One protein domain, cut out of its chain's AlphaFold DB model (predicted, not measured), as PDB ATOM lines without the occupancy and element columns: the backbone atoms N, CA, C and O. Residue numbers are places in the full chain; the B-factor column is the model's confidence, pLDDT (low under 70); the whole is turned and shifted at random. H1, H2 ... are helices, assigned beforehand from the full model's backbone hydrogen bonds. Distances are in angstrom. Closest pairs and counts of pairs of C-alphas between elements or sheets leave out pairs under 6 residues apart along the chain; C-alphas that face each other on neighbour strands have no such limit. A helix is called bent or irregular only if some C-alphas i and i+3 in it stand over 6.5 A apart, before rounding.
ATOM      1  N   LYS A  57      61.952  94.209  72.858       91.06
ATOM      2  CA  LYS A  57      62.104  95.029  71.639       91.06
ATOM      3  C   LYS A  57      63.512  95.628  71.498       91.06
ATOM      4  O   LYS A  57      63.992  95.817  70.383       91.06
ATOM      5  N   THR A  58      64.196  95.865  72.617       92.81
ATOM      6  CA  THR A  58      65.575  96.371  72.679       92.81
ATOM      7  C   THR A  58      66.574  95.464  71.962       92.81
ATOM      8  O   THR A  58      67.427  95.957  71.226       92.81
ATOM      9  N   ILE A  59      66.459  94.139  72.115       93.38
ATOM     10  CA  ILE A  59      67.381  93.191  71.470       93.38
ATOM     11  C   ILE A  59      67.169  93.202  69.956       93.38
ATOM     12  O   ILE A  59      68.138  93.231  69.200       93.38
ATOM     13  N   LEU A  60      65.911  93.264  69.508       90.25
ATOM     14  CA  LEU A  60      65.590  93.359  68.085       90.25
ATOM     15  C   LEU A  60      66.169  94.640  67.466       90.25
ATOM     16  O   LEU A  60      66.768  94.587  66.395       90.25
ATOM     17  N   SER A  61      66.057  95.774  68.165       91.12
ATOM     18  CA  SER A  61      66.658  97.039  67.728       91.12
ATOM     19  C   SER A  61      68.185  96.949  67.638       91.12
ATOM     20  O   SER A  61      68.761  97.348  66.628       91.12
ATOM     21  N   CYS A  62      68.840  96.345  68.634       93.00
ATOM     22  CA  CYS A  62      70.289  96.138  68.626       93.00
ATOM     23  C   CYS A  62      70.742  95.303  67.416       93.00
ATOM     24  O   CYS A  62      71.675  95.690  66.714       93.00
ATOM     25  N   ILE A  63      70.035  94.211  67.099       90.94
ATOM     26  CA  ILE A  63      70.330  93.372  65.923       90.94
ATOM     27  C   ILE A  63      70.218  94.182  64.621       90.94
ATOM     28  O   ILE A  63      71.076  94.057  63.747       90.94
ATOM     29  N   VAL A  64      69.203  95.044  64.492       90.00
ATOM     30  CA  VAL A  64      69.041  95.915  63.312       90.00
ATOM     31  C   VAL A  64      70.182  96.932  63.208       90.00
ATOM     32  O   VAL A  64      70.733  97.112  62.123       90.00
ATOM     33  N   VAL A  65      70.595  97.556  64.316       90.06
ATOM     34  CA  VAL A  65      71.732  98.498  64.334       90.06
ATOM     35  C   VAL A  65      73.032  97.802  63.925       90.06
ATOM     36  O   VAL A  65      73.785  98.330  63.108       90.06
ATOM     37  N   VAL A  66      73.278  96.588  64.427       88.12
ATOM     38  CA  VAL A  66      74.446  95.784  64.037       88.12
ATOM     39  C   VAL A  66      74.396  95.424  62.550       88.12
ATOM     40  O   VAL A  66      75.415  95.535  61.872       88.12
ATOM     41  N   ALA A  67      73.227  95.073  62.007       86.62
ATOM     42  CA  ALA A  67      73.069  94.810  60.575       86.62
ATOM     43  C   ALA A  67      73.337  96.056  59.707       86.62
ATOM     44  O   ALA A  67      73.863  95.939  58.601       86.62
ATOM     45  N   MET A  68      73.020  97.252  60.212       86.06
ATOM     46  CA  MET A  68      73.304  98.523  59.536       86.06
ATOM     47  C   MET A  68      74.776  98.951  59.633       86.06
ATOM     48  O   MET A  68      75.209  99.791  58.848       86.06
ATOM     49  N   LYS A  69      75.578  98.377  60.542       86.00
ATOM     50  CA  LYS A  69      77.003  98.721  60.702       86.00
ATOM     51  C   LYS A  69      77.789  98.577  59.396       86.00
ATOM     52  O   LYS A  69      78.570  99.462  59.061       86.00
ATOM     53  N   GLU A  70      77.553  97.500  58.650       78.44
ATOM     54  CA  GLU A  70      78.185  97.248  57.343       78.44
ATOM     55  C   GLU A  70      77.866  98.362  56.333       78.44
ATOM     56  O   GLU A  70      78.734  98.813  55.583       78.44
ATOM     57  N   LEU A  71      76.626  98.864  56.353       82.25
ATOM     58  CA  LEU A  71      76.200  99.973  55.505       82.25
ATOM     59  C   LEU A  71      76.881 101.285  55.916       82.25
ATOM     60  O   LEU A  71      77.405 101.993  55.058       82.25
ATOM     61  N   TYR A  72      76.936 101.585  57.217       81.81
ATOM     62  CA  TYR A  72      77.635 102.769  57.729       81.81
ATOM     63  C   TYR A  72      79.122 102.763  57.377       81.81
ATOM     64  O   TYR A  72      79.664 103.789  56.967       81.81
ATOM     65  N   LEU A  73      79.773 101.606  57.486       82.62
ATOM     66  CA  LEU A  73      81.186 101.453  57.155       82.62
ATOM     67  C   LEU A  73      81.421 101.729  55.666       82.62
ATOM     68  O   LEU A  73      82.329 102.479  55.313       82.62
ATOM     69  N   LYS A  74      80.527 101.238  54.798       79.12
ATOM     70  CA  LYS A  74      80.566 101.510  53.358       79.12
ATOM     71  C   LYS A  74      80.341 102.987  53.018       79.12
ATOM     72  O   LYS A  74      81.053 103.516  52.171       79.12
ATOM     73  N   ILE A  75      79.417 103.671  53.699       78.00
ATOM     74  CA  ILE A  75      79.203 105.124  53.547       78.00
ATOM     75  C   ILE A  75      80.461 105.902  53.957       78.00
ATOM     76  O   ILE A  75      80.887 106.816  53.252       78.00
ATOM     77  N   CYS A  76      81.083 105.518  55.073       76.00
ATOM     78  CA  CYS A  76      82.286 106.170  55.584       76.00
ATOM     79  C   CYS A  76      83.471 106.006  54.616       76.00
ATOM     80  O   CYS A  76      84.143 106.981  54.287       76.00
ATOM     81  N   TRP A  77      83.661 104.798  54.079       72.31
ATOM     82  CA  TRP A  77      84.699 104.508  53.084       72.31
ATOM     83  C   TRP A  77      84.441 105.205  51.743       72.31
ATOM     84  O   TRP A  77      85.372 105.737  51.143       72.31
ATOM     85  N   SER A  78      83.182 105.264  51.296       66.12
ATOM     86  CA  SER A  78      82.793 105.986  50.076       66.12
ATOM     87  C   SER A  78      83.168 107.467  50.158       66.12
ATOM     88  O   SER A  78      83.718 108.024  49.212       66.12
ATOM     89  N   ARG A  79      82.950 108.104  51.314       62.94
ATOM     90  CA  ARG A  79      83.310 109.512  51.529       62.94
ATOM     91  C   ARG A  79      84.822 109.763  51.455       62.94
ATOM     92  O   ARG A  79      85.228 110.832  51.017       62.94
ATOM     93  N   VAL A  80      85.642 108.794  51.864       64.62
ATOM     94  CA  VAL A  80      87.113 108.896  51.821       64.62
ATOM     95  C   VAL A  80      87.660 108.680  50.405       64.62
ATOM     96  O   VAL A  80      88.636 109.323  50.033       64.62
ATOM     97  N   LEU A  81      87.024 107.821  49.597       62.72
ATOM     98  CA  LEU A  81      87.458 107.550  48.220       62.72
ATOM     99  C   LEU A  81      87.156 108.697  47.237       62.72
ATOM    100  O   LEU A  81      87.882 108.870  46.262       62.72
ATOM    101  N   PHE A  82      86.096 109.476  47.465       61.03
ATOM    102  CA  PHE A  82      85.641 110.522  46.543       61.03
ATOM    103  C   PHE A  82      86.165 111.918  46.915       61.03
ATOM    104  O   PHE A  82      85.373 112.819  47.175       61.03
ATOM    105  N   GLN A  83      87.479 112.150  46.907       57.41
ATOM    106  CA  GLN A  83      87.983 113.520  47.119       57.41
ATOM    107  C   GLN A  83      87.546 114.496  46.006       57.41
ATOM    108  O   GLN A  83      87.215 115.637  46.304       57.41
ATOM    109  N   GLU A  84      87.408 114.026  44.761       59.44
ATOM    110  CA  GLU A  84      87.025 114.861  43.603       59.44
ATOM    111  C   GLU A  84      85.507 114.899  43.321       59.44
ATOM    112  O   GLU A  84      85.005 115.824  42.690       59.44
ATOM    113  N   SER A  85      84.725 113.915  43.790       63.78
ATOM    114  CA  SER A  85      83.277 113.813  43.488       63.78
ATOM    115  C   SER A  85      82.387 113.720  44.732       63.78
ATOM    116  O   SER A  85      81.260 113.224  44.662       63.78
ATOM    117  N   THR A  86      82.860 114.237  45.876       67.50
ATOM    118  CA  THR A  86      82.064 114.328  47.117       67.50
ATOM    119  C   THR A  86      80.740 115.063  46.889       67.50
ATOM    120  O   THR A  86      79.732 114.678  47.473       67.50
ATOM    121  N   PHE A  87      80.704 116.072  46.010       68.94
ATOM    122  CA  PHE A  87      79.477 116.814  45.699       68.94
ATOM    123  C   PHE A  87      78.382 115.929  45.100       68.94
ATOM    124  O   PHE A  87      77.245 115.978  45.554       68.94
ATOM    125  N   ILE A  88      78.721 115.082  44.126       73.56
ATOM    126  CA  ILE A  88      77.749 114.208  43.454       73.56
ATOM    127  C   ILE A  88      77.249 113.128  44.420       73.56
ATOM    128  O   ILE A  88      76.050 112.858  44.481       73.56
ATOM    129  N   PHE A  89      78.142 112.564  45.237       75.94
ATOM    130  CA  PHE A  89      77.769 111.619  46.290       75.94
ATOM    131  C   PHE A  89      76.867 112.261  47.353       75.94
ATOM    132  O   PHE A  89      75.871 111.668  47.751       75.94
ATOM    133  N   LEU A  90      77.182 113.480  47.800       75.75
ATOM    134  CA  LEU A  90      76.392 114.178  48.812       75.75
ATOM    135  C   LEU A  90      75.011 114.549  48.267       75.75
ATOM    136  O   LEU A  90      74.018 114.302  48.936       75.75
ATOM    137  N   VAL A  91      74.936 115.079  47.043       76.25
ATOM    138  CA  VAL A  91      73.666 115.440  46.396       76.25
ATOM    139  C   VAL A  91      72.781 114.211  46.198       76.25
ATOM    140  O   VAL A  91      71.610 114.251  46.565       76.25
ATOM    141  N   THR A  92      73.324 113.104  45.685       73.75
ATOM    142  CA  THR A  92      72.551 111.865  45.486       73.75
ATOM    143  C   THR A  92      72.142 111.228  46.811       73.75
ATOM    144  O   THR A  92      70.983 110.853  46.975       73.75
ATOM    145  N   PHE A  93      73.037 111.175  47.801       76.56
ATOM    146  CA  PHE A  93      72.729 110.661  49.136       76.56
ATOM    147  C   PHE A  93      71.645 111.495  49.828       76.56
ATOM    148  O   PHE A  93      70.646 110.951  50.294       76.56
ATOM    149  N   THR A  94      71.802 112.819  49.851       73.50
ATOM    150  CA  THR A  94      70.833 113.747  50.441       73.50
ATOM    151  C   THR A  94      69.495 113.702  49.707       73.50
ATOM    152  O   THR A  94      68.458 113.696  50.367       73.50
ATOM    153  N   ALA A  95      69.488 113.592  48.376       71.56
ATOM    154  CA  ALA A  95      68.261 113.394  47.612       71.56
ATOM    155  C   ALA A  95      67.568 112.079  48.001       71.56
ATOM    156  O   ALA A  95      66.396 112.092  48.351       71.56
ATOM    157  N   VAL A  96      68.277 110.949  48.046       75.12
ATOM    158  CA  VAL A  96      67.680 109.655  48.428       75.12
ATOM    159  C   VAL A  96      67.117 109.674  49.856       75.12
ATOM    160  O   VAL A  96      66.044 109.116  50.092       75.12
ATOM    161  N   VAL A  97      67.803 110.333  50.799       76.06
ATOM    162  CA  VAL A  97      67.348 110.451  52.195       76.06
ATOM    163  C   VAL A  97      66.133 111.376  52.337       76.06
ATOM    164  O   VAL A  97      65.217 111.043  53.085       76.06
ATOM    165  N   LEU A  98      66.098 112.517  51.639       68.62
ATOM    166  CA  LEU A  98      65.035 113.520  51.797       68.62
ATOM    167  C   LEU A  98      63.783 113.236  50.959       68.62
ATOM    168  O   LEU A  98      62.679 113.562  51.382       68.62
ATOM    169  N   ILE A  99      63.942 112.659  49.768       61.19
ATOM    170  CA  ILE A  99      62.894 112.632  48.737       61.19
ATOM    171  C   ILE A  99      62.158 111.274  48.657       61.19
ATOM    172  O   ILE A  99      61.252 111.103  47.853       61.19
ATOM    173  N   ASN A 100      62.423 110.335  49.571       59.09
ATOM    174  CA  ASN A 100      62.074 108.910  49.457       59.09
ATOM    175  C   ASN A 100      62.833 108.223  48.312       59.09
ATOM    176  O   ASN A 100      62.938 108.735  47.197       59.09
ATOM    177  N   VAL A 101      63.293 106.995  48.574       60.88
ATOM    178  CA  VAL A 101      64.045 106.141  47.629       60.88
ATOM    179  C   VAL A 101      63.400 106.084  46.237       60.88
ATOM    180  O   VAL A 101      64.103 106.074  45.231       60.88
ATOM    181  N   ASN A 102      62.067 106.107  46.175       54.72
ATOM    182  CA  ASN A 102      61.313 106.009  44.926       54.72
ATOM    183  C   ASN A 102      61.457 107.240  44.020       54.72
ATOM    184  O   ASN A 102      61.502 107.082  42.805       54.72
ATOM    185  N   ILE A 103      61.538 108.449  44.582       54.53
ATOM    186  CA  ILE A 103      61.677 109.682  43.790       54.53
ATOM    187  C   ILE A 103      63.169 110.019  43.611       54.53
ATOM    188  O   ILE A 103      63.556 110.522  42.562       54.53
ATOM    189  N   GLY A 104      64.036 109.657  44.569       52.66
ATOM    190  CA  GLY A 104      65.490 109.836  44.447       52.66
ATOM    191  C   GLY A 104      66.103 109.080  43.260       52.66
ATOM    192  O   GLY A 104      67.009 109.595  42.613       52.66
ATOM    193  N   LEU A 105      65.561 107.904  42.918       52.22
ATOM    194  CA  LEU A 105      65.966 107.135  41.734       52.22
ATOM    195  C   LEU A 105      65.525 107.793  40.409       52.22
ATOM    196  O   LEU A 105      66.155 107.587  39.377       52.22
ATOM    197  N   ALA A 106      64.466 108.610  40.418       49.56
ATOM    198  CA  ALA A 106      63.946 109.249  39.207       49.56
ATOM    199  C   ALA A 106      64.886 110.336  38.649       49.56
ATOM    200  O   ALA A 106      64.841 110.639  37.457       49.56
ATOM    201  N   ILE A 107      65.769 110.891  39.486       48.38
ATOM    202  CA  ILE A 107      66.660 112.012  39.142       48.38
ATOM    203  C   ILE A 107      67.775 111.577  38.161       48.38
ATOM    204  O   ILE A 107      68.355 112.418  37.479       48.38
ATOM    205  N   GLU A 108      68.037 110.272  38.005       50.12
ATOM    206  CA  GLU A 108      68.988 109.748  37.006       50.12
ATOM    207  C   GLU A 108      68.407 109.621  35.578       50.12
ATOM    208  O   GLU A 108      69.130 109.273  34.645       50.12
ATOM    209  N   SER A 109      67.128 109.946  35.353       45.72
ATOM    210  CA  SER A 109      66.524 109.916  34.010       45.72
ATOM    211  C   SER A 109      66.890 111.175  33.206       45.72
ATOM    212  O   SER A 109      66.198 112.188  33.279       45.72
TER     213      SER A 109
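What this domain is: This is residues 57 to 109 of the 208 residues of an uncharacterized protein of Wuchereria bancrofti (UniProt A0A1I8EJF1). Look for an open V of helices: a long bent helix, H1, runs to the point of the V, and H2 comes back from there as the second limb, with the short H3 folding back on H2's far end. Residues 57 to 74 of H1 stick out free. The printed part has 53 residues with three named helices, in the order H1, H2, H3, and no named strand; the class is all helix. It is loose, with a radius of gyration of the C-alphas of 14.1 A, and spans 39 by 27 by 13 A, only just flat.

How they stand to each other: Start at H1, residues 57 to 81, assigned as one helix by its hydrogen bonds but bent: C-alphas 67 and 70 are 6.5 A apart. Its arms, H1a at residues 57 to 67 and H1b at 70 to 81, stand at a steep tilt of 36 degrees, only just steep. H1b and H2, residues 86 to 99, are close but not clearly touching; their closest C-alphas, of Arg 79 and Thr 86, are 6.6 A apart. They run opposite ways at a shallow tilt of 34.7 degrees, only just short of steep. With residues 92 to 97 alone, H2 touches H3, residues 101 to 108; the closest C-alphas, of Val 96 and Gly 104, are 4.5 A apart. These two form a helical hairpin, opposite ways at a steep tilt of 42 degrees. H1a is apart from H2 and H3, and H1b from H3. Every O i to N i+4 pair is within hydrogen-bond range in H1a, H1b and H2, but in H3 1 of 4, beside 1 of 5 O i to N i+3 pairs.

Where its parts are: Find C-alpha 57 at (62.104, 95.029, 71.639); H1a runs 15.6 A from there, and H1b 16.6 A to C-alpha 81. H2 begins at C-alpha 86, (82.064, 114.328, 47.117), and runs 19.3 A. H3, 12.3 A long, ends at C-alpha 108, (68.988, 109.748, 37.006); it is neither bent nor irregular, but only just: C-alphas 105 and 108 are 6.2 A apart.

The domain as a whole: The two C-alphas farthest apart, of Lys 57 and Glu 84, are 42.4 A apart. The printed part has no cut, and both links are tight. Mean pLDDT of the printed part is 72.5; look for values under 70 at residues 78 to 87 and 98 to 109.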